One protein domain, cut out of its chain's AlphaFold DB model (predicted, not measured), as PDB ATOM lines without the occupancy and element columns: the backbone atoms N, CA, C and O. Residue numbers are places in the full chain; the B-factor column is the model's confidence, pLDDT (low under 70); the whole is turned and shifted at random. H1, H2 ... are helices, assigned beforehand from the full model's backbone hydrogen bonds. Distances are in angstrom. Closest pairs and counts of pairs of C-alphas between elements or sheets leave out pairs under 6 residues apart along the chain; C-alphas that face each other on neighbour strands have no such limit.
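This is residues 4 to 85 of the 85 residues of an uncharacterized protein of Chloroflexi bacterium (UniProt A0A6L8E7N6). H1 and H2 form a helical hairpin; from it H3 and then H4 lead away as a long arm, in which residues 53 to 85 stand free. The printed part has 82 residues, with four named helices, H1, H2, H3 and H4 in chain order, holding 70 of them, and no named strand; the class is all helix. The whole is an extended rod: radius of gyration of the C-alphas 22.1 A, spans 72 by 25 by 21 A.

Start at H1, residues 4 to 24: it touches H2, residues 31 to 45, closest at C-alphas 21 and 35, 3.9 A. This hairpin runs opposite ways at a shallow tilt of 32 degrees, only just short of steep. H3, residues 48 to 63, touches H1 with residues 48 to 51 alone, closest at C-alphas 48 and 10, 5.5 A. H4, residues 66 to 83, meets H3 only through their tight link. O i to N i+4 pairs are within hydrogen-bond range throughout H1, H2 and H3, and 13 of 14 in H4.

Find C-alpha 4 at (246.499, 181.975, 345.664); H1 runs 29.8 A from there. H2 covers 20.9 A, H3 22.4 A; H4 runs 26.4 A to C-alpha 83 at (228.512, 146.924, 353.577).

C-alphas 27 and 85 are farthest apart, 72.5 A. The printed part has no cut and no long link; residues 62 to 85 have pLDDT under 70.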
ATOM      1  N   ARG A   4     245.587 182.066 344.507       80.50
ATOM      2  CA  ARG A   4     246.499 181.975 345.664       80.50
ATOM      3  C   ARG A   4     247.470 183.157 345.765       80.50
ATOM      4  O   ARG A   4     247.721 183.646 346.860       80.50
ATOM      5  N   SER A   5     248.003 183.625 344.638       85.25
ATOM      6  CA  SER A   5     248.923 184.769 344.592       85.25
ATOM      7  C   SER A   5     248.199 186.079 344.895       85.25
ATOM      8  O   SER A   5     248.756 186.945 345.563       85.25
ATOM      9  N   GLN A   6     246.946 186.207 344.451       85.44
ATOM     10  CA  GLN A   6     246.104 187.360 344.762       85.44
ATOM     11  C   GLN A   6     245.734 187.402 346.250       85.44
ATOM     12  O   GLN A   6     245.893 188.444 346.876       85.44
ATOM     13  N   LEU A   7     245.348 186.267 346.842       86.56
ATOM     14  CA  LEU A   7     245.093 186.168 348.283       86.56
ATOM     15  C   LEU A   7     246.341 186.519 349.101       86.56
ATOM     16  O   LEU A   7     246.260 187.312 350.036       86.56
ATOM     17  N   ALA A   8     247.505 185.977 348.730       90.44
ATOM     18  CA  ALA A   8     248.759 186.281 349.412       90.44
ATOM     19  C   ALA A   8     249.084 187.781 349.361       90.44
ATOM     20  O   ALA A   8     249.486 188.353 350.371       90.44
ATOM     21  N   LEU A   9     248.869 188.428 348.212       89.81
ATOM     22  CA  LEU A   9     249.109 189.858 348.037       89.81
ATOM     23  C   LEU A   9     248.137 190.703 348.866       89.81
ATOM     24  O   LEU A   9     248.564 191.600 349.586       89.81
ATOM     25  N   VAL A  10     246.846 190.381 348.821       91.12
ATOM     26  CA  VAL A  10     245.804 191.078 349.581       91.12
ATOM     27  C   VAL A  10     246.039 190.955 351.096       91.12
ATOM     28  O   VAL A  10     245.970 191.954 351.814       91.12
ATOM     29  N   LEU A  11     246.377 189.759 351.592       91.56
ATOM     30  CA  LEU A  11     246.697 189.551 353.010       91.56
ATOM     31  C   LEU A  11     247.999 190.247 353.414       91.56
ATOM     32  O   LEU A  11     248.067 190.845 354.487       91.56
ATOM     33  N   SER A  12     249.021 190.206 352.557       93.31
ATOM     34  CA  SER A  12     250.286 190.901 352.813       93.31
ATOM     35  C   SER A  12     250.083 192.412 352.901       93.31
ATOM     36  O   SER A  12     250.629 193.044 353.803       93.31
ATOM     37  N   SER A  13     249.242 192.986 352.037       90.62
ATOM     38  CA  SER A  13     248.862 194.401 352.097       90.62
ATOM     39  C   SER A  13     248.128 194.740 353.392       90.62
ATOM     40  O   SER A  13     248.447 195.744 354.026       90.62
ATOM     41  N   ALA A  14     247.206 193.887 353.844       91.88
ATOM     42  CA  ALA A  14     246.516 194.080 355.119       91.88
ATOM     43  C   ALA A  14     247.491 194.063 356.309       91.88
ATOM     44  O   ALA A  14     247.444 194.943 357.170       91.88
ATOM     45  N   LEU A  15     248.417 193.097 356.338       92.94
ATOM     46  CA  LEU A  15     249.442 192.992 357.378       92.94
ATOM     47  C   LEU A  15     250.408 194.182 357.353       92.94
ATOM     48  O   LEU A  15     250.756 194.705 358.413       92.94
ATOM     49  N   ALA A  16     250.804 194.642 356.166       92.69
ATOM     50  CA  ALA A  16     251.635 195.830 356.005       92.69
ATOM     51  C   ALA A  16     250.919 197.090 356.522       92.69
ATOM     52  O   ALA A  16     251.507 197.848 357.296       92.69
ATOM     53  N   GLY A  17     249.636 197.266 356.185       89.38
ATOM     54  CA  GLY A  17     248.803 198.360 356.691       89.38
ATOM     55  C   GLY A  17     248.632 198.315 358.211       89.38
ATOM     56  O   GLY A  17     248.767 199.338 358.881       89.38
ATOM     57  N   PHE A  18     248.431 197.122 358.777       90.81
ATOM     58  CA  PHE A  18     248.341 196.920 360.224       90.81
ATOM     59  C   PHE A  18     249.651 197.264 360.940       90.81
ATOM     60  O   PHE A  18     249.656 198.018 361.915       90.81
ATOM     61  N   ALA A  19     250.775 196.737 360.446       91.75
ATOM     62  CA  ALA A  19     252.094 196.995 361.007       91.75
ATOM     63  C   ALA A  19     252.422 198.491 360.958       91.75
ATOM     64  O   ALA A  19     252.826 199.067 361.970       91.75
ATOM     65  N   TRP A  20     252.169 199.138 359.817       90.81
ATOM     66  CA  TRP A  20     252.327 200.580 359.664       90.81
ATOM     67  C   TRP A  20     251.439 201.363 360.634       90.81
ATOM     68  O   TRP A  20     251.928 202.260 361.316       90.81
ATOM     69  N   GLY A  21     250.164 200.991 360.765       90.00
ATOM     70  CA  GLY A  21     249.232 201.614 361.702       90.00
ATOM     71  C   GLY A  21     249.681 201.493 363.161       90.00
ATOM     72  O   GLY A  21     249.615 202.473 363.906       90.00
ATOM     73  N   ILE A  22     250.228 200.337 363.563       89.00
ATOM     74  CA  ILE A  22     250.826 200.167 364.894       89.00
ATOM     75  C   ILE A  22     251.967 201.159 365.083       89.00
ATOM     76  O   ILE A  22     251.965 201.856 366.093       89.00
ATOM     77  N   VAL A  23     252.922 201.231 364.142       90.19
ATOM     78  CA  VAL A  23     254.078 202.142 364.231       90.19
ATOM     79  C   VAL A  23     253.626 203.602 364.279       90.19
ATOM     80  O   VAL A  23     254.065 204.353 365.150       90.19
ATOM     81  N   ARG A  24     252.715 203.986 363.384       88.69
ATOM     82  CA  ARG A  24     252.205 205.351 363.236       88.69
ATOM     83  C   ARG A  24     251.483 205.847 364.485       88.69
ATOM     84  O   ARG A  24     251.586 207.022 364.821       88.69
ATOM     85  N   HIS A  25     250.765 204.968 365.180       89.62
ATOM     86  CA  HIS A  25     249.933 205.345 366.319       89.62
ATOM     87  C   HIS A  25     250.508 204.929 367.681       89.62
ATOM     88  O   HIS A  25     249.771 204.968 368.664       89.62
ATOM     89  N   ARG A  26     251.808 204.596 367.791       79.19
ATOM     90  CA  ARG A  26     252.438 204.098 369.042       79.19
ATOM     91  C   ARG A  26     252.271 204.977 370.295       79.19
ATOM     92  O   ARG A  26     252.521 204.484 371.386       79.19
ATOM     93  N   GLY A  27     251.827 206.229 370.177       81.81
ATOM     94  CA  GLY A  27     251.550 207.128 371.309       81.81
ATOM     95  C   GLY A  27     250.069 207.422 371.575       81.81
ATOM     96  O   GLY A  27     249.754 208.156 372.505       81.81
ATOM     97  N   HIS A  28     249.143 206.885 370.776       83.44
ATOM     98  CA  HIS A  28     247.712 207.153 370.921       83.44
ATOM     99  C   HIS A  28     247.012 206.045 371.709       83.44
ATOM    100  O   HIS A  28     247.166 204.858 371.428       83.44
ATOM    101  N   ARG A  29     246.112 206.427 372.625       83.50
ATOM    102  CA  ARG A  29     245.234 205.487 373.354       83.50
ATOM    103  C   ARG A  29     244.373 204.621 372.414       83.50
ATOM    104  O   ARG A  29     243.915 203.553 372.797       83.50
ATOM    105  N   GLN A  30     244.193 205.077 371.175       85.19
ATOM    106  CA  GLN A  30     243.423 204.438 370.107       85.19
ATOM    107  C   GLN A  30     244.308 203.765 369.035       85.19
ATOM    108  O   GLN A  30     243.857 203.538 367.918       85.19
ATOM    109  N   ALA A  31     245.563 203.417 369.343       83.94
ATOM    110  CA  ALA A  31     246.481 202.823 368.364       83.94
ATOM    111  C   ALA A  31     245.947 201.543 367.703       83.94
ATOM    112  O   ALA A  31     246.082 201.355 366.498       83.94
ATOM    113  N   ARG A  32     245.310 200.669 368.491       85.31
ATOM    114  CA  ARG A  32     244.765 199.388 368.017       85.31
ATOM    115  C   ARG A  32     243.611 199.553 367.016       85.31
ATOM    116  O   ARG A  32     243.723 198.982 365.934       85.31
ATOM    117  N   PRO A  33     242.534 200.311 367.313       90.25
ATOM    118  CA  PRO A  33     241.447 200.490 366.349       90.25
ATOM    119  C   PRO A  33     241.895 201.225 365.078       90.25
ATOM    120  O   PRO A  33     241.458 200.858 363.992       90.25
ATOM    121  N   LEU A  34     242.814 202.193 365.178       89.88
ATOM    122  CA  LEU A  34     243.345 202.893 364.000       89.88
ATOM    123  C   LEU A  34     244.232 201.989 363.133       89.88
ATOM    124  O   LEU A  34     244.141 202.031 361.911       89.88
ATOM    125  N   ALA A  35     245.042 201.121 363.746       90.62
ATOM    126  CA  ALA A  35     245.820 200.132 363.006       90.62
ATOM    127  C   ALA A  35     244.932 199.108 362.287       90.62
ATOM    128  O   ALA A  35     245.232 198.719 361.161       90.62
ATOM    129  N   LEU A  36     243.824 198.699 362.916       91.75
ATOM    130  CA  LEU A  36     242.843 197.816 362.289       91.75
ATOM    131  C   LEU A  36     242.183 198.490 361.080       91.75
ATOM    132  O   LEU A  36     242.084 197.879 360.021       91.75
ATOM    133  N   LEU A  37     241.787 199.760 361.216       93.94
ATOM    134  CA  LEU A  37     241.233 200.537 360.109       93.94
ATOM    135  C   LEU A  37     242.229 200.632 358.945       93.94
ATOM    136  O   LEU A  37     241.868 200.351 357.807       93.94
ATOM    137  N   GLN A  38     243.498 200.925 359.240       93.50
ATOM    138  CA  GLN A  38     244.555 200.998 358.230       93.50
ATOM    139  C   GLN A  38     244.759 199.658 357.502       93.50
ATOM    140  O   GLN A  38     244.977 199.640 356.292       93.50
ATOM    141  N   ALA A  39     244.661 198.537 358.222       92.25
ATOM    142  CA  ALA A  39     244.724 197.199 357.638       92.25
ATOM    143  C   ALA A  39     243.564 196.943 356.666       92.25
ATOM    144  O   ALA A  39     243.783 196.419 355.575       92.25
ATOM    145  N   VAL A  40     242.344 197.344 357.042       92.81
ATOM    146  CA  VAL A  40     241.147 197.218 356.197       92.81
ATOM    147  C   VAL A  40     241.259 198.098 354.955       92.81
ATOM    148  O   VAL A  40     240.994 197.625 353.854       92.81
ATOM    149  N   GLU A  41     241.710 199.345 355.092       94.56
ATOM    150  CA  GLU A  41     241.935 200.237 353.948       94.56
ATOM    151  C   GLU A  41     242.914 199.628 352.941       94.56
ATOM    152  O   GLU A  41     242.641 199.606 351.742       94.56
ATOM    153  N   TRP A  42     244.034 199.083 353.421       93.56
ATOM    154  CA  TRP A  42     245.052 198.479 352.560       93.56
ATOM    155  C   TRP A  42     244.578 197.167 351.936       93.56
ATOM    156  O   TRP A  42     244.877 196.898 350.773       93.56
ATOM    157  N   PHE A  43     243.802 196.372 352.674       93.19
ATOM    158  CA  PHE A  43     243.145 195.176 352.152       93.19
ATOM    159  C   PHE A  43     242.203 195.521 350.990       93.19
ATOM    160  O   PHE A  43     242.271 194.899 349.930       93.19
ATOM    161  N   VAL A  44     241.349 196.535 351.162       93.00
ATOM    162  CA  VAL A  44     240.398 196.979 350.130       93.00
ATOM    163  C   VAL A  44     241.133 197.580 348.932       93.00
ATOM    164  O   VAL A  44     240.836 197.204 347.800       93.00
ATOM    165  N   ALA A  45     242.128 198.441 349.165       91.81
ATOM    166  CA  ALA A  45     242.931 199.058 348.108       91.81
ATOM    167  C   ALA A  45     243.710 198.029 347.272       91.81
ATOM    168  O   ALA A  45     243.873 198.207 346.068       91.81
ATOM    169  N   ALA A  46     244.142 196.923 347.886       89.56
ATOM    170  CA  ALA A  46     244.783 195.807 347.195       89.56
ATOM    171  C   ALA A  46     243.801 194.905 346.416       89.56
ATOM    172  O   ALA A  46     244.222 193.913 345.823       89.56
ATOM    173  N   GLY A  47     242.501 195.221 346.418       90.12
ATOM    174  CA  GLY A  47     241.464 194.457 345.722       90.12
ATOM    175  C   GLY A  47     240.848 193.324 346.547       90.12
ATOM    176  O   GLY A  47     240.163 192.468 345.988       90.12
ATOM    177  N   GLY A  48     241.051 193.300 347.868       89.19
ATOM    178  CA  GLY A  48     240.528 192.242 348.736       89.19
ATOM    179  C   GLY A  48     239.004 192.168 348.792       89.19
ATOM    180  O   GLY A  48     238.450 191.075 348.862       89.19
ATOM    181  N   ALA A  49     238.314 193.308 348.678       89.56
ATOM    182  CA  ALA A  49     236.853 193.340 348.615       89.56
ATOM    183  C   ALA A  49     236.316 192.651 347.349       89.56
ATOM    184  O   ALA A  49     235.405 191.833 347.438       89.56
ATOM    185  N   ALA A  50     236.915 192.929 346.187       89.06
ATOM    186  CA  ALA A  50     236.548 192.270 344.934       89.06
ATOM    187  C   ALA A  50     236.798 190.757 345.013       89.06
ATOM    188  O   ALA A  50     235.926 189.971 344.662       89.06
ATOM    189  N   TRP A  51     237.943 190.356 345.578       88.12
ATOM    190  CA  TRP A  51     238.262 188.946 345.801       88.12
ATOM    191  C   TRP A  51     237.235 188.242 346.708       88.12
ATOM    192  O   TRP A  51     236.820 187.128 346.403       88.12
ATOM    193  N   MET A  52     236.780 188.887 347.790       88.56
ATOM    194  CA  MET A  52     235.749 188.320 348.671       88.56
ATOM    195  C   MET A  52     234.400 188.151 347.970       88.56
ATOM    196  O   MET A  52     233.733 187.145 348.190       88.56
ATOM    197  N   ILE A  53     233.992 189.123 347.149       88.81
ATOM    198  CA  ILE A  53     232.729 189.063 346.399       88.81
ATOM    199  C   ILE A  53     232.773 187.920 345.382       88.81
ATOM    200  O   ILE A  53     231.824 187.145 345.304       88.81
ATOM    201  N   GLU A  54     233.875 187.788 344.642       87.88
ATOM    202  CA  GLU A  54     234.073 186.709 343.669       87.88
ATOM    203  C   GLU A  54     234.050 185.341 344.357       87.88
ATOM    204  O   GLU A  54     233.291 184.461 343.971       87.88
ATOM    205  N   HIS A  55     234.774 185.197 345.470       85.44
ATOM    206  CA  HIS A  55     234.792 183.945 346.221       85.44
ATOM    207  C   HIS A  55     233.429 183.601 346.843       85.44
ATOM    208  O   HIS A  55     233.037 182.438 346.887       85.44
ATOM    209  N   ALA A  56     232.686 184.605 347.320       86.88
ATOM    210  CA  ALA A  56     231.334 184.408 347.833       86.88
ATOM    211  C   ALA A  56     230.360 184.000 346.722       86.88
ATOM    212  O   ALA A  56     229.490 183.162 346.954       86.88
ATOM    213  N   ARG A  57     230.516 184.560 345.517       86.19
ATOM    214  CA  ARG A  57     229.749 184.160 344.339       86.19
ATOM    215  C   ARG A  57     230.047 182.712 343.957       86.19
ATOM    216  O   ARG A  57     229.100 181.948 343.827       86.19
ATOM    217  N   ASP A  58     231.318 182.329 343.865       83.25
ATOM    218  CA  ASP A  58     231.722 180.950 343.560       83.25
ATOM    219  C   ASP A  58     231.150 179.960 344.590       83.25
ATOM    220  O   ASP A  58     230.645 178.897 344.237       83.25
ATOM    221  N   ALA A  59     231.173 180.324 345.878       81.25
ATOM    222  CA  ALA A  59     230.595 179.506 346.940       81.25
ATOM    223  C   ALA A  59     229.066 179.380 346.819       81.25
ATOM    224  O   ALA A  59     228.517 178.306 347.056       81.25
ATOM    225  N   LEU A  60     228.371 180.458 346.449       80.00
ATOM    226  CA  LEU A  60     226.926 180.433 346.212       80.00
ATOM    227  C   LEU A  60     226.567 179.624 344.962       80.00
ATOM    228  O   LEU A  60     225.608 178.857 345.010       80.00
ATOM    229  N   GLU A  61     227.328 179.744 343.874       77.88
ATOM    230  CA  GLU A  61     227.143 178.941 342.658       77.88
ATOM    231  C   GLU A  61     227.380 177.449 342.945       77.88
ATOM    232  O   GLU A  61     226.537 176.631 342.588       77.88
ATOM    233  N   GLY A  62     228.422 177.093 343.705       68.12
ATOM    234  CA  GLY A  62     228.665 175.706 344.126       68.12
ATOM    235  C   GLY A  62     227.599 175.132 345.072       68.12
ATOM    236  O   GLY A  62     227.327 173.936 345.062       68.12
ATOM    237  N   LEU A  63     226.934 175.970 345.873       62.91
ATOM    238  CA  LEU A  63     225.774 175.552 346.677       62.91
ATOM    239  C   LEU A  63     224.490 175.411 345.847       62.91
ATOM    240  O   LEU A  63     223.552 174.736 346.279       62.91
ATOM    241  N   SER A  64     224.446 176.064 344.685       57.59
ATOM    242  CA  SER A  64     223.303 176.096 343.770       57.59
ATOM    243  C   SER A  64     223.311 174.953 342.759       57.59
ATOM    244  O   SER A  64     222.417 174.928 341.916       57.59
ATOM    245  N   ASP A  65     224.266 174.021 342.840       58.50
ATOM    246  CA  ASP A  65     224.282 172.793 342.043       58.50
ATOM    247  C   ASP A  65     223.647 171.625 342.840       58.50
ATOM    248  O   ASP A  65     224.323 170.903 343.586       58.50
ATOM    249  N   PRO A  66     222.308 171.450 342.788       56.78
ATOM    250  CA  PRO A  66     221.624 170.371 343.493       56.78
ATOM    251  C   PRO A  66     222.018 168.980 342.979       56.78
ATOM    252  O   PRO A  66     221.933 168.019 343.752       56.78
ATOM    253  N   ASP A  67     222.476 168.858 341.730       57.62
ATOM    254  CA  ASP A  67     222.830 167.568 341.131       57.62
ATOM    255  C   ASP A  67     224.116 166.992 341.738       57.62
ATOM    256  O   ASP A  67     224.199 165.779 341.969       57.62
ATOM    257  N   GLU A  68     225.080 167.830 342.127       56.31
ATOM    258  CA  GLU A  68     226.299 167.369 342.803       56.31
ATOM    259  C   GLU A  68     225.994 166.838 344.220       56.31
ATOM    260  O   GLU A  68     226.486 165.776 344.618       56.31
ATOM    261  N   ARG A  69     225.077 167.485 344.955       55.72
ATOM    262  CA  ARG A  69     224.611 167.010 346.275       55.72
ATOM    263  C   ARG A  69     223.830 165.701 346.194       55.72
ATOM    264  O   ARG A  69     224.025 164.832 347.044       55.72
ATOM    265  N   ILE A  70     222.952 165.545 345.202       58.12
ATOM    266  CA  ILE A  70     222.167 164.315 345.015       58.12
ATOM    267  C   ILE A  70     223.085 163.164 344.602       58.12
ATOM    268  O   ILE A  70     222.947 162.058 345.119       58.12
ATOM    269  N   THR A  71     224.071 163.425 343.746       59.75
ATOM    270  CA  THR A  71     225.046 162.412 343.324       59.75
ATOM    271  C   THR A  71     225.947 161.985 344.484       59.75
ATOM    272  O   THR A  71     226.188 160.791 344.664       59.75
ATOM    273  N   HIS A  72     226.378 162.925 345.332       58.59
ATOM    274  CA  HIS A  72     227.188 162.615 346.512       58.59
ATOM    275  C   HIS A  72     226.398 161.833 347.574       58.59
ATOM    276  O   HIS A  72     226.918 160.884 348.156       58.59
ATOM    277  N   LEU A  73     225.123 162.173 347.798       59.22
ATOM    278  CA  LEU A  73     224.244 161.408 348.689       59.22
ATOM    279  C   LEU A  73     223.926 160.018 348.127       59.22
ATOM    280  O   LEU A  73     223.921 159.045 348.876       59.22
ATOM    281  N   ARG A  74     223.718 159.902 346.811       57.75
ATOM    282  CA  ARG A  74     223.490 158.619 346.136       57.75
ATOM    283  C   ARG A  74     224.701 157.697 346.246       57.75
ATOM    284  O   ARG A  74     224.521 156.509 346.477       57.75
ATOM    285  N   ARG A  75     225.913 158.248 346.132       59.12
ATOM    286  CA  ARG A  75     227.172 157.506 346.287       59.12
ATOM    287  C   ARG A  75     227.370 156.983 347.712       59.12
ATOM    288  O   ARG A  75     227.710 155.822 347.897       59.12
ATOM    289  N   VAL A  76     227.085 157.816 348.713       60.06
ATOM    290  CA  VAL A  76     227.154 157.417 350.130       60.06
ATOM    291  C   VAL A  76     226.078 156.380 350.479       60.06
ATOM    292  O   VAL A  76     226.318 155.495 351.297       60.06
ATOM    293  N   ALA A  77     224.901 156.459 349.849       58.75
ATOM    294  CA  ALA A  77     223.849 155.461 350.014       58.75
ATOM    295  C   ALA A  77     224.226 154.109 349.386       58.75
ATOM    296  O   ALA A  77     224.002 153.081 350.015       58.75
ATOM    297  N   SER A  78     224.843 154.095 348.197       60.50
ATOM    298  CA  SER A  78     225.311 152.847 347.575       60.50
ATOM    299  C   SER A  78     226.455 152.185 348.347       60.50
ATOM    300  O   SER A  78     226.486 150.967 348.446       60.50
ATOM    301  N   GLU A  79     227.357 152.966 348.952       58.81
ATOM    302  CA  GLU A  79     228.445 152.412 349.776       58.81
ATOM    303  C   GLU A  79     227.938 151.792 351.091       58.81
ATOM    304  O   GLU A  79     228.538 150.845 351.587       58.81
ATOM    305  N   HIS A  80     226.822 152.273 351.655       56.91
ATOM    306  CA  HIS A  80     226.210 151.640 352.832       56.91
ATOM    307  C   HIS A  80     225.444 150.352 352.505       56.91
ATOM    308  O   HIS A  80     225.372 149.470 353.359       56.91
ATOM    309  N   ASP A  81     224.889 150.234 351.298       53.62
ATOM    310  CA  ASP A  81     224.151 149.042 350.861       53.62
ATOM    311  C   ASP A  81     225.107 147.867 350.571       53.62
ATOM    312  O   ASP A  81     224.795 146.718 350.867       53.62
ATOM    313  N   GLU A  82     226.328 148.150 350.098       54.47
ATOM    314  CA  GLU A  82     227.372 147.136 349.870       54.47
ATOM    315  C   GLU A  82     228.041 146.617 351.156       54.47
ATOM    316  O   GLU A  82     228.628 145.539 351.146       54.47
ATOM    317  N   ILE A  83     227.956 147.347 352.274       55.44
ATOM    318  CA  ILE A  83     228.512 146.924 353.577       55.44
ATOM    319  C   ILE A  83     227.473 146.135 354.405       55.44
ATOM    320  O   ILE A  83     227.825 145.478 355.386       55.44
ATOM    321  N   GLY A  84     226.193 146.192 354.019       49.50
ATOM    322  CA  GLY A  84     225.075 145.532 354.702       49.50
ATOM    323  C   GLY A  84     224.607 144.198 354.101       49.50
ATOM    324  O   GLY A  84     223.687 143.604 354.670       49.50
ATOM    325  N   ALA A  85     225.200 143.739 352.993       48.44
ATOM    326  CA  ALA A  85     224.907 142.463 352.321       48.44
ATOM    327  C   ALA A  85     225.990 141.407 352.597       48.44
ATOM    328  O   ALA A  85     225.616 140.221 352.760       48.44
TER     329      ALA A  85